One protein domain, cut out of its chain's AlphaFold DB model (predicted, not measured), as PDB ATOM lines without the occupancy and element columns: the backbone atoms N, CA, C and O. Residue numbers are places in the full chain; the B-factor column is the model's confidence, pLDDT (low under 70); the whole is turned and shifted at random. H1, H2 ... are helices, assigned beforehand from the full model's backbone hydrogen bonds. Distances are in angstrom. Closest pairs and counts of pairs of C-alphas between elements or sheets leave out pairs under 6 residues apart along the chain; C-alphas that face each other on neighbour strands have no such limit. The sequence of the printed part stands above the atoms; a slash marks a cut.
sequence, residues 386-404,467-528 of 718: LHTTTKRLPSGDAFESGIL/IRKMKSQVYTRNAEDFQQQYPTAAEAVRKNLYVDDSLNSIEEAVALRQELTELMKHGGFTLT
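AT A GLANCE: This is residues 386 to 404 and 467 to 528 of the 718 residues of an uncharacterized protein of Paramuricea clavata (UniProt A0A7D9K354). The longest helix, H4, lies crosswise over a helical hairpin made of H2 and H3. At the H2 end of the long axis lie the short helix H1, near H2 but not clearly touching it, and the looped-back stretch of residues 390 to 404. The printed part has 81 residues with four named helices, H1 to H4 in chain order, and no named strand; its class is all helix, though under half of the residues, 37, are in named elements. It is compact, with a radius of gyration of the C-alphas of 12.5 A, yet elongated in outline, spanning 39 by 23 by 21 A.

HOW THE PARTS SIT: H4, residues 509 to 522, touches H3, residues 487 to 495, about perpendicular at 81 degrees; their closest C-alphas, of Ala 489 and Leu 516, are 4.7 A apart. With residues 519 to 522 alone, H4 touches H2, residues 472 to 481, about perpendicular at 80 degrees, closest at the C-alphas of Ala 479 and Leu 519, 7.1 A apart. H2 and H3 form a hairpin: they touch at a shallow tilt of 24 degrees, opposite ways, and the C-alphas of Ala 479 and Ala 490 come closest at 4.5 A. Helix packing is mostly crossed, but only just, with 1 of the 3 touching pairs at a shallow tilt. H1, residues 386 to 389, is close to H2 but not clearly touching, with the C-alphas of Leu 386 and Gln 473 closest at 7.5 A; it is apart from H3 and H4. Every O i to N i+4 pair is within hydrogen-bond range in H2, H3 and H4; H1 is too short for such a pair, and its 1 pair of O i and N i+3 is not within range.

IN THESE COORDINATES: H4 measures 20.0 A from first to last C-alpha and ends at C-alpha 522, (-24.952, 2.619, 17.613). H2 measures 14.8 A, H3 12.3 A and H1 5.5 A. H1 begins at C-alpha 386, (-15.703, 19.139, 13.412).

THE WHOLE: The two C-alphas farthest apart, of Ile 403 and Glu 507, are 39.9 A apart. Residues 405 to 466 are not printed, and C-alphas 404 and 467 are 12.9 A apart across this cut, which falls in the link from H1 to H2. The link from H2 to H3 is tight and that from H3 to H4, 13 residues, is long. Residues 391 to 392 pair with 399 to 400, and 497 to 498 with 501 to 502, both antiparallel. Mean pLDDT of the printed part is 80.8; residues 396 to 397 and 467 to 472 are under 70.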
ATOM      1  N   LEU A 386     -15.377  20.557  13.386       80.62
ATOM      2  CA  LEU A 386     -15.703  19.139  13.412       80.62
ATOM      3  C   LEU A 386     -15.696  18.575  14.847       80.62
ATOM      4  O   LEU A 386     -16.659  17.938  15.249       80.62
ATOM      5  N   HIS A 387     -14.675  18.848  15.654       78.94
ATOM      6  CA  HIS A 387     -14.560  18.358  17.029       78.94
ATOM      7  C   HIS A 387     -15.563  19.016  17.980       78.94
ATOM      8  O   HIS A 387     -16.134  18.334  18.825       78.94
ATOM      9  N   THR A 388     -15.792  20.323  17.852       80.56
ATOM     10  CA  THR A 388     -16.669  21.070  18.774       80.56
ATOM     11  C   THR A 388     -18.151  20.918  18.453       80.56
ATOM     12  O   THR A 388     -18.986  21.024  19.347       80.56
ATOM     13  N   THR A 389     -18.493  20.676  17.187       82.62
ATOM     14  CA  THR A 389     -19.890  20.624  16.733       82.62
ATOM     15  C   THR A 389     -20.383  19.217  16.423       82.62
ATOM     16  O   THR A 389     -21.594  19.034  16.321       82.62
ATOM     17  N   THR A 390     -19.491  18.222  16.289       83.88
ATOM     18  CA  THR A 390     -19.922  16.826  16.131       83.88
ATOM     19  C   THR A 390     -20.439  16.298  17.457       83.88
ATOM     20  O   THR A 390     -19.668  16.076  18.389       83.88
ATOM     21  N   LYS A 391     -21.744  16.058  17.535       83.56
ATOM     22  CA  LYS A 391     -22.378  15.443  18.701       83.56
ATOM     23  C   LYS A 391     -23.441  14.444  18.280       83.56
ATOM     24  O   LYS A 391     -24.040  14.547  17.207       83.56
ATOM     25  N   ARG A 392     -23.673  13.472  19.154       81.94
ATOM     26  CA  ARG A 392     -24.737  12.488  19.000       81.94
ATOM     27  C   ARG A 392     -26.095  13.150  19.225       81.94
ATOM     28  O   ARG A 392     -26.250  13.964  20.136       81.94
ATOM     29  N   LEU A 393     -27.065  12.817  18.382       78.38
ATOM     30  CA  LEU A 393     -28.443  13.266  18.536       78.38
ATOM     31  C   LEU A 393     -29.116  12.548  19.717       78.38
ATOM     32  O   LEU A 393     -28.744  11.417  20.028       78.38
ATOM     33  N   PRO A 394     -30.144  13.149  20.348       73.62
ATOM     34  CA  PRO A 394     -30.870  12.522  21.458       73.62
ATOM     35  C   PRO A 394     -31.503  11.163  21.126       73.62
ATOM     36  O   PRO A 394     -31.734  10.369  22.030       73.62
ATOM     37  N   SER A 395     -31.771  10.884  19.845       71.56
ATOM     38  CA  SER A 395     -32.255   9.580  19.375       71.56
ATOM     39  C   SER A 395     -31.221   8.456  19.524       71.56
ATOM     40  O   SER A 395     -31.586   7.286  19.486       71.56
ATOM     41  N   GLY A 396     -29.938   8.793  19.702       69.81
ATOM     42  CA  GLY A 396     -28.839   7.854  19.938       69.81
ATOM     43  C   GLY A 396     -28.222   7.247  18.674       69.81
ATOM     44  O   GLY A 396     -27.043   6.909  18.698       69.81
ATOM     45  N   ASP A 397     -28.966   7.185  17.571       68.38
ATOM     46  CA  ASP A 397     -28.642   6.488  16.313       68.38
ATOM     47  C   ASP A 397     -28.040   7.382  15.213       68.38
ATOM     48  O   ASP A 397     -27.828   6.954  14.076       68.38
ATOM     49  N   ALA A 398     -27.785   8.652  15.517       72.44
ATOM     50  CA  ALA A 398     -27.339   9.622  14.532       72.44
ATOM     51  C   ALA A 398     -26.467  10.712  15.153       72.44
ATOM     52  O   ALA A 398     -26.472  10.948  16.360       72.44
ATOM     53  N   PHE A 399     -25.734  11.410  14.291       78.19
ATOM     54  CA  PHE A 399     -24.870  12.523  14.660       78.19
ATOM     55  C   PHE A 399     -25.227  13.765  13.858       78.19
ATOM     56  O   PHE A 399     -25.553  13.678  12.669       78.19
ATOM     57  N   GLU A 400     -25.093  14.921  14.497       78.12
ATOM     58  CA  GLU A 400     -24.989  16.202  13.808       78.12
ATOM     59  C   GLU A 400     -23.557  16.719  13.894       78.12
ATOM     60  O   GLU A 400     -22.865  16.465  14.873       78.12
ATOM     61  N   SER A 401     -23.107  17.402  12.843       79.44
ATOM     62  CA  SER A 401     -21.787  18.025  12.753       79.44
ATOM     63  C   SER A 401     -21.905  19.316  11.949       79.44
ATOM     64  O   SER A 401     -22.693  19.409  11.001       79.44
ATOM     65  N   GLY A 402     -21.146  20.331  12.341       76.19
ATOM     66  CA  GLY A 402     -21.087  21.621  11.678       76.19
ATOM     67  C   GLY A 402     -20.427  21.513  10.309       76.19
ATOM     68  O   GLY A 402     -19.451  20.794  10.108       76.19
ATOM     69  N   ILE A 403     -20.952  22.258   9.339       78.44
ATOM     70  CA  ILE A 403     -20.342  22.331   8.011       78.44
ATOM     71  C   ILE A 403     -18.974  23.011   8.138       78.44
ATOM     72  O   ILE A 403     -18.860  24.066   8.765       78.44
ATOM     73  N   LEU A 404     -17.959  22.435   7.489       82.56
ATOM     74  CA  LEU A 404     -16.571  22.910   7.506       82.56
ATOM     75  C   LEU A 404     -16.384  24.156   6.629       82.56
ATOM     76  O   LEU A 404     -15.645  24.155   5.640       82.56
ATOM     77  N   ILE A 467     -29.253  18.931   7.752       41.16
ATOM     78  CA  ILE A 467     -28.402  17.772   8.053       41.16
ATOM     79  C   ILE A 467     -27.768  17.275   6.751       41.16
ATOM     80  O   ILE A 467     -28.465  16.912   5.803       41.16
ATOM     81  N   ARG A 468     -26.433  17.256   6.695       42.56
ATOM     82  CA  ARG A 468     -25.650  16.532   5.681       42.56
ATOM     83  C   ARG A 468     -24.461  15.871   6.372       42.56
ATOM     84  O   ARG A 468     -23.737  16.535   7.105       42.56
ATOM     85  N   LYS A 469     -24.290  14.566   6.157       39.69
ATOM     86  CA  LYS A 469     -23.316  13.729   6.871       39.69
ATOM     87  C   LYS A 469     -21.916  13.852   6.253       39.69
ATOM     88  O   LYS A 469     -21.750  13.616   5.058       39.69
ATOM     89  N   MET A 470     -20.915  14.164   7.076       49.25
ATOM     90  CA  MET A 470     -19.514  13.790   6.839       49.25
ATOM     91  C   MET A 470     -19.248  12.487   7.596       49.25
ATOM     92  O   MET A 470     -19.708  12.344   8.723       49.25
ATOM     93  N   LYS A 471     -18.570  11.521   6.969       57.00
ATOM     94  CA  LYS A 471     -18.527  10.133   7.456       57.00
ATOM     95  C   LYS A 471     -17.369   9.824   8.418       57.00
ATOM     96  O   LYS A 471     -17.605   9.195   9.439       57.00
ATOM     97  N   SER A 472     -16.142  10.286   8.148       60.22
ATOM     98  CA  SER A 472     -14.956   9.743   8.842       60.22
ATOM     99  C   SER A 472     -14.878  10.089  10.334       60.22
ATOM    100  O   SER A 472     -14.650   9.200  11.146       60.22
ATOM    101  N   GLN A 473     -15.131  11.343  10.727       71.19
ATOM    102  CA  GLN A 473     -15.078  11.739  12.145       71.19
ATOM    103  C   GLN A 473     -16.179  11.093  12.984       71.19
ATOM    104  O   GLN A 473     -16.040  10.922  14.193       71.19
ATOM    105  N   VAL A 474     -17.295  10.758  12.340       77.38
ATOM    106  CA  VAL A 474     -18.440  10.165  13.017       77.38
ATOM    107  C   VAL A 474     -18.095   8.755  13.489       77.38
ATOM    108  O   VAL A 474     -18.437   8.402  14.612       77.38
ATOM    109  N   TYR A 475     -17.343   7.987  12.692       81.75
ATOM    110  CA  TYR A 475     -16.838   6.675  13.102       81.75
ATOM    111  C   TYR A 475     -15.897   6.788  14.304       81.75
ATOM    112  O   TYR A 475     -16.074   6.075  15.288       81.75
ATOM    113  N   THR A 476     -14.952   7.733  14.264       80.81
ATOM    114  CA  THR A 476     -14.007   7.966  15.365       80.81
ATOM    115  C   THR A 476     -14.729   8.360  16.647       80.81
ATOM    116  O   THR A 476     -14.467   7.775  17.693       80.81
ATOM    117  N   ARG A 477     -15.690   9.287  16.569       83.12
ATOM    118  CA  ARG A 477     -16.456   9.697  17.748       83.12
ATOM    119  C   ARG A 477     -17.315   8.563  18.299       83.12
ATOM    120  O   ARG A 477     -17.383   8.372  19.505       83.12
ATOM    121  N   ASN A 478     -17.934   7.779  17.422       87.88
ATOM    122  CA  ASN A 478     -18.684   6.597  17.825       87.88
ATOM    123  C   ASN A 478     -17.785   5.565  18.532       87.88
ATOM    124  O   ASN A 478     -18.183   4.991  19.537       87.88
ATOM    125  N   ALA A 479     -16.550   5.383  18.060       88.38
ATOM    126  CA  ALA A 479     -15.569   4.526  18.715       88.38
ATOM    127  C   ALA A 479     -15.095   5.074  20.073       88.38
ATOM    128  O   ALA A 479     -14.831   4.290  20.976       88.38
ATOM    129  N   GLU A 480     -14.983   6.395  20.240       87.31
ATOM    130  CA  GLU A 480     -14.676   7.031  21.533       87.31
ATOM    131  C   GLU A 480     -15.812   6.833  22.542       87.31
ATOM    132  O   GLU A 480     -15.563   6.374  23.656       87.31
ATOM    133  N   ASP A 481     -17.055   7.121  22.138       87.75
ATOM    134  CA  ASP A 481     -18.237   7.032  23.005       87.75
ATOM    135  C   ASP A 481     -18.418   5.612  23.586       87.75
ATOM    136  O   ASP A 481     -18.829   5.459  24.736       87.75
ATOM    137  N   PHE A 482     -18.090   4.574  22.806       90.56
ATOM    138  CA  PHE A 482     -18.293   3.168  23.174       90.56
ATOM    139  C   PHE A 482     -17.003   2.390  23.468       90.56
ATOM    140  O   PHE A 482     -17.046   1.171  23.635       90.56
ATOM    141  N   GLN A 483     -15.853   3.063  23.587       91.88
ATOM    142  CA  GLN A 483     -14.558   2.402  23.797       91.88
ATOM    143  C   GLN A 483     -14.534   1.489  25.029       91.88
ATOM    144  O   GLN A 483     -13.862   0.463  25.015       91.88
ATOM    145  N   GLN A 484     -15.237   1.861  26.100       92.25
ATOM    146  CA  GLN A 484     -15.276   1.057  27.324       92.25
ATOM    147  C   GLN A 484     -16.092  -0.232  27.163       92.25
ATOM    148  O   GLN A 484     -15.809  -1.209  27.847       92.25
ATOM    149  N   GLN A 485     -17.095  -0.236  26.278       93.62
ATOM    150  CA  GLN A 485     -17.976  -1.385  26.046       93.62
ATOM    151  C   GLN A 485     -17.440  -2.308  24.946       93.62
ATOM    152  O   GLN A 485     -17.548  -3.522  25.076       93.62
ATOM    153  N   TYR A 486     -16.840  -1.738  23.896       93.25
ATOM    154  CA  TYR A 486     -16.304  -2.476  22.747       93.25
ATOM    155  C   TYR A 486     -14.857  -2.040  22.450       93.25
ATOM    156  O   TYR A 486     -14.602  -1.353  21.452       93.25
ATOM    157  N   PRO A 487     -13.889  -2.360  23.329       90.88
ATOM    158  CA  PRO A 487     -12.521  -1.854  23.219       90.88
ATOM    159  C   PRO A 487     -11.826  -2.307  21.931       90.88
ATOM    160  O   PRO A 487     -11.202  -1.483  21.255       90.88
ATOM    161  N   THR A 488     -11.996  -3.576  21.552       89.50
ATOM    162  CA  THR A 488     -11.371  -4.186  20.371       89.50
ATOM    163  C   THR A 488     -11.940  -3.592  19.084       89.50
ATOM    164  O   THR A 488     -11.195  -3.161  18.203       89.50
ATOM    165  N   ALA A 489     -13.270  -3.478  18.990       91.75
ATOM    166  CA  ALA A 489     -13.919  -2.830  17.852       91.75
ATOM    167  C   ALA A 489     -13.583  -1.336  17.743       91.75
ATOM    168  O   ALA A 489     -13.372  -0.826  16.642       91.75
ATOM    169  N   ALA A 490     -13.499  -0.623  18.866       90.38
ATOM    170  CA  ALA A 490     -13.140   0.788  18.860       90.38
ATOM    171  C   ALA A 490     -11.690   1.003  18.392       90.38
ATOM    172  O   ALA A 490     -11.400   1.965  17.679       90.38
ATOM    173  N   GLU A 491     -10.776   0.100  18.750       88.88
ATOM    174  CA  GLU A 491      -9.414   0.090  18.217       88.88
ATOM    175  C   GLU A 491      -9.375  -0.223  16.718       88.88
ATOM    176  O   GLU A 491      -8.730   0.519  15.972       88.88
ATOM    177  N   ALA A 492     -10.131  -1.224  16.262       87.12
ATOM    178  CA  ALA A 492     -10.283  -1.538  14.843       87.12
ATOM    179  C   ALA A 492     -10.807  -0.334  14.037       87.12
ATOM    180  O   ALA A 492     -10.250  -0.001  12.995       87.12
ATOM    181  N   VAL A 493     -11.808   0.403  14.532       86.44
ATOM    182  CA  VAL A 493     -12.290   1.627  13.862       86.44
ATOM    183  C   VAL A 493     -11.206   2.704  13.775       86.44
ATOM    184  O   VAL A 493     -11.129   3.416  12.777       86.44
ATOM    185  N   ARG A 494     -10.356   2.845  14.798       81.31
ATOM    186  CA  ARG A 494      -9.298   3.870  14.805       81.31
ATOM    187  C   ARG A 494      -8.111   3.519  13.914       81.31
ATOM    188  O   ARG A 494      -7.533   4.425  13.321       81.31
ATOM    189  N   LYS A 495      -7.717   2.246  13.873       79.75
ATOM    190  CA  LYS A 495      -6.482   1.804  13.205       79.75
ATOM    191  C   LYS A 495      -6.715   1.224  11.814       79.75
ATOM    192  O   LYS A 495      -5.880   1.412  10.939       79.75
ATOM    193  N   ASN A 496      -7.855   0.570  11.612       79.50
ATOM    194  CA  ASN A 496      -8.061  -0.374  10.517       79.50
ATOM    195  C   ASN A 496      -9.235  -0.000   9.595       79.50
ATOM    196  O   ASN A 496      -9.571  -0.755   8.680       79.50
ATOM    197  N   LEU A 497      -9.902   1.133   9.842       78.38
ATOM    198  CA  LEU A 497     -10.961   1.661   8.982       78.38
ATOM    199  C   LEU A 497     -10.394   2.740   8.052       78.38
ATOM    200  O   LEU A 497      -9.983   3.814   8.496       78.38
ATOM    201  N   TYR A 498     -10.424   2.478   6.750       70.38
ATOM    202  CA  TYR A 498     -10.072   3.445   5.722       70.38
ATOM    203  C   TYR A 498     -11.311   3.856   4.926       70.38
ATOM    204  O   TYR A 498     -11.853   3.096   4.127       70.38
ATOM    205  N   VAL A 499     -11.739   5.106   5.121       72.31
ATOM    206  CA  VAL A 499     -12.966   5.666   4.531       72.31
ATOM    207  C   VAL A 499     -14.192   4.826   4.901       72.31
ATOM    208  O   VAL A 499     -14.745   5.041   5.975       72.31
ATOM    209  N   ASP A 500     -14.612   3.904   4.035       75.06
ATOM    210  CA  ASP A 500     -15.796   3.058   4.212       75.06
ATOM    211  C   ASP A 500     -15.425   1.559   4.344       75.06
ATOM    212  O   ASP A 500     -16.306   0.752   4.632       75.06
ATOM    213  N   ASP A 501     -14.144   1.187   4.189       77.38
ATOM    214  CA  ASP A 501     -13.666  -0.202   4.228       77.38
ATOM    215  C   ASP A 501     -12.854  -0.476   5.503       77.38
ATOM    216  O   ASP A 501     -12.000   0.322   5.893       77.38
ATOM    217  N   SER A 502     -13.100  -1.618   6.155       81.75
ATOM    218  CA  SER A 502     -12.350  -2.060   7.340       81.75
ATOM    219  C   SER A 502     -11.603  -3.358   7.058       81.75
ATOM    220  O   SER A 502     -12.223  -4.332   6.626       81.75
ATOM    221  N   LEU A 503     -10.300  -3.394   7.344       81.31
ATOM    222  CA  LEU A 503      -9.466  -4.584   7.161       81.31
ATOM    223  C   LEU A 503      -8.799  -4.982   8.475       81.31
ATOM    224  O   LEU A 503      -7.996  -4.234   9.011       81.31
ATOM    225  N   ASN A 504      -9.108  -6.170   8.993       82.62
ATOM    226  CA  ASN A 504      -8.623  -6.615  10.300       82.62
ATOM    227  C   ASN A 504      -7.998  -8.008  10.204       82.62
ATOM    228  O   ASN A 504      -8.522  -8.876   9.507       82.62
ATOM    229  N   SER A 505      -6.917  -8.225  10.955       80.88
ATOM    230  CA  SER A 505      -6.265  -9.524  11.127       80.88
ATOM    231  C   SER A 505      -6.178  -9.833  12.622       80.88
ATOM    232  O   SER A 505      -5.349  -9.256  13.319       80.88
ATOM    233  N   ILE A 506      -7.070 -10.692  13.117       78.19
ATOM    234  CA  ILE A 506      -7.172 -11.070  14.533       78.19
ATOM    235  C   ILE A 506      -7.612 -12.534  14.651       78.19
ATOM    236  O   ILE A 506      -8.358 -13.020  13.796       78.19
ATOM    237  N   GLU A 507      -7.165 -13.221  15.701       79.44
ATOM    238  CA  GLU A 507      -7.525 -14.615  15.980       79.44
ATOM    239  C   GLU A 507      -9.030 -14.743  16.275       79.44
ATOM    240  O   GLU A 507      -9.732 -15.550  15.660       79.44
ATOM    241  N   GLU A 508      -9.581 -13.859  17.112       85.50
ATOM    242  CA  GLU A 508     -11.000 -13.824  17.476       85.50
ATOM    243  C   GLU A 508     -11.868 -13.041  16.471       85.50
ATOM    244  O   GLU A 508     -12.714 -12.220  16.836       85.50
ATOM    245  N   ALA A 509     -11.697 -13.303  15.172       86.88
ATOM    246  CA  ALA A 509     -12.365 -12.552  14.103       86.88
ATOM    247  C   ALA A 509     -13.905 -12.555  14.203       86.88
ATOM    248  O   ALA A 509     -14.552 -11.568  13.843       86.88
ATOM    249  N   VAL A 510     -14.506 -13.641  14.709       86.94
ATOM    250  CA  VAL A 510     -15.962 -13.727  14.927       86.94
ATOM    251  C   VAL A 510     -16.415 -12.756  16.021       86.94
ATOM    252  O   VAL A 510     -17.390 -12.033  15.815       86.94
ATOM    253  N   ALA A 511     -15.692 -12.699  17.144       89.00
ATOM    254  CA  ALA A 511     -16.003 -11.801  18.254       89.00
ATOM    255  C   ALA A 511     -15.817 -10.336  17.838       89.00
ATOM    256  O   ALA A 511     -16.734  -9.531  18.008       89.00
ATOM    257  N   LEU A 512     -14.699 -10.011  17.172       90.81
ATOM    258  CA  LEU A 512     -14.472  -8.668  16.637       90.81
ATOM    259  C   LEU A 512     -15.592  -8.251  15.680       90.81
ATOM    260  O   LEU A 512     -16.086  -7.133  15.761       90.81
ATOM    261  N   ARG A 513     -16.030  -9.138  14.781       90.19
ATOM    262  CA  ARG A 513     -17.131  -8.844  13.853       90.19
ATOM    263  C   ARG A 513     -18.431  -8.526  14.597       90.19
ATOM    264  O   ARG A 513     -19.137  -7.603  14.190       90.19
ATOM    265  N   GLN A 514     -18.750  -9.254  15.665       89.50
ATOM    266  CA  GLN A 514     -19.932  -8.985  16.492       89.50
ATOM    267  C   GLN A 514     -19.829  -7.625  17.193       89.50
ATOM    268  O   GLN A 514     -20.727  -6.797  17.028       89.50
ATOM    269  N   GLU A 515     -18.716  -7.355  17.882       93.12
ATOM    270  CA  GLU A 515     -18.476  -6.065  18.543       93.12
ATOM    271  C   GLU A 515     -18.504  -4.899  17.549       93.12
ATOM    272  O   GLU A 515     -19.143  -3.880  17.797       93.12
ATOM    273  N   LEU A 516     -17.848  -5.050  16.395       91.81
ATOM    274  CA  LEU A 516     -17.766  -4.012  15.370       91.81
ATOM    275  C   LEU A 516     -19.137  -3.737  14.748       91.81
ATOM    276  O   LEU A 516     -19.467  -2.584  14.478       91.81
ATOM    277  N   THR A 517     -19.956  -4.774  14.559       90.94
ATOM    278  CA  THR A 517     -21.332  -4.620  14.070       90.94
ATOM    279  C   THR A 517     -22.178  -3.830  15.063       90.94
ATOM    280  O   THR A 517     -22.850  -2.884  14.650       90.94
ATOM    281  N   GLU A 518     -22.129  -4.163  16.354       92.06
ATOM    282  CA  GLU A 518     -22.938  -3.469  17.363       92.06
ATOM    283  C   GLU A 518     -22.434  -2.042  17.616       92.06
ATOM    284  O   GLU A 518     -23.227  -1.097  17.587       92.06
ATOM    285  N   LEU A 519     -21.113  -1.846  17.728       92.94
ATOM    286  CA  LEU A 519     -20.505  -0.519  17.836       92.94
ATOM    287  C   LEU A 519     -20.953   0.366  16.672       92.94
ATOM    288  O   LEU A 519     -21.450   1.467  16.894       92.94
ATOM    289  N   MET A 520     -20.825  -0.095  15.425       89.38
ATOM    290  CA  MET A 520     -21.178   0.715  14.253       89.38
ATOM    291  C   MET A 520     -22.686   0.970  14.147       89.38
ATOM    292  O   MET A 520     -23.096   2.064  13.745       89.38
ATOM    293  N   LYS A 521     -23.514   0.022  14.594       89.00
ATOM    294  CA  LYS A 521     -24.972   0.162  14.660       89.00
ATOM    295  C   LYS A 521     -25.410   1.255  15.631       89.00
ATOM    296  O   LYS A 521     -26.334   1.995  15.297       89.00
ATOM    297  N   HIS A 522     -24.712   1.453  16.754       85.88
ATOM    298  CA  HIS A 522     -24.952   2.619  17.613       85.88
ATOM    299  C   HIS A 522     -24.738   3.947  16.878       85.88
ATOM    300  O   HIS A 522     -25.371   4.940  17.212       85.88
ATOM    301  N   GLY A 523     -23.878   3.993  15.859       80.25
ATOM    302  CA  GLY A 523     -23.698   5.172  15.008       80.25
ATOM    303  C   GLY A 523     -24.689   5.283  13.843       80.25
ATOM    304  O   GLY A 523     -24.557   6.201  13.030       80.25
ATOM    305  N   GLY A 524     -25.642   4.352  13.731       82.12
ATOM    306  CA  GLY A 524     -26.567   4.256  12.601       82.12
ATOM    307  C   GLY A 524     -25.913   3.715  11.327       82.12
ATOM    308  O   GLY A 524     -26.373   4.020  10.224       82.12
ATOM    309  N   PHE A 525     -24.819   2.958  11.456       85.19
ATOM    310  CA  PHE A 525     -24.105   2.359  10.333       85.19
ATOM    311  C   PHE A 525     -24.320   0.851  10.285       85.19
ATOM    312  O   PHE A 525     -24.256   0.160  11.298       85.19
ATOM    313  N   THR A 526     -24.526   0.330   9.078       85.88
ATOM    314  CA  THR A 526     -24.642  -1.107   8.830       85.88
ATOM    315  C   THR A 526     -23.421  -1.572   8.056       85.88
ATOM    316  O   THR A 526     -23.212  -1.163   6.912       85.88
ATOM    317  N   LEU A 527     -22.609  -2.426   8.678       86.50
ATOM    318  CA  LEU A 527     -21.482  -3.072   8.011       86.50
ATOM    319  C   LEU A 527     -21.986  -4.200   7.115       86.50
ATOM    320  O   LEU A 527     -22.769  -5.046   7.539       86.50
ATOM    321  N   THR A 528     -21.524  -4.213   5.872       85.00
ATOM    322  CA  THR A 528     -21.937  -5.177   4.844       85.00
ATOM    323  C   THR A 528     -20.715  -5.651   4.064       85.00
ATOM    324  O   THR A 528     -19.621  -5.126   4.258       85.00
TER     325      THR A 528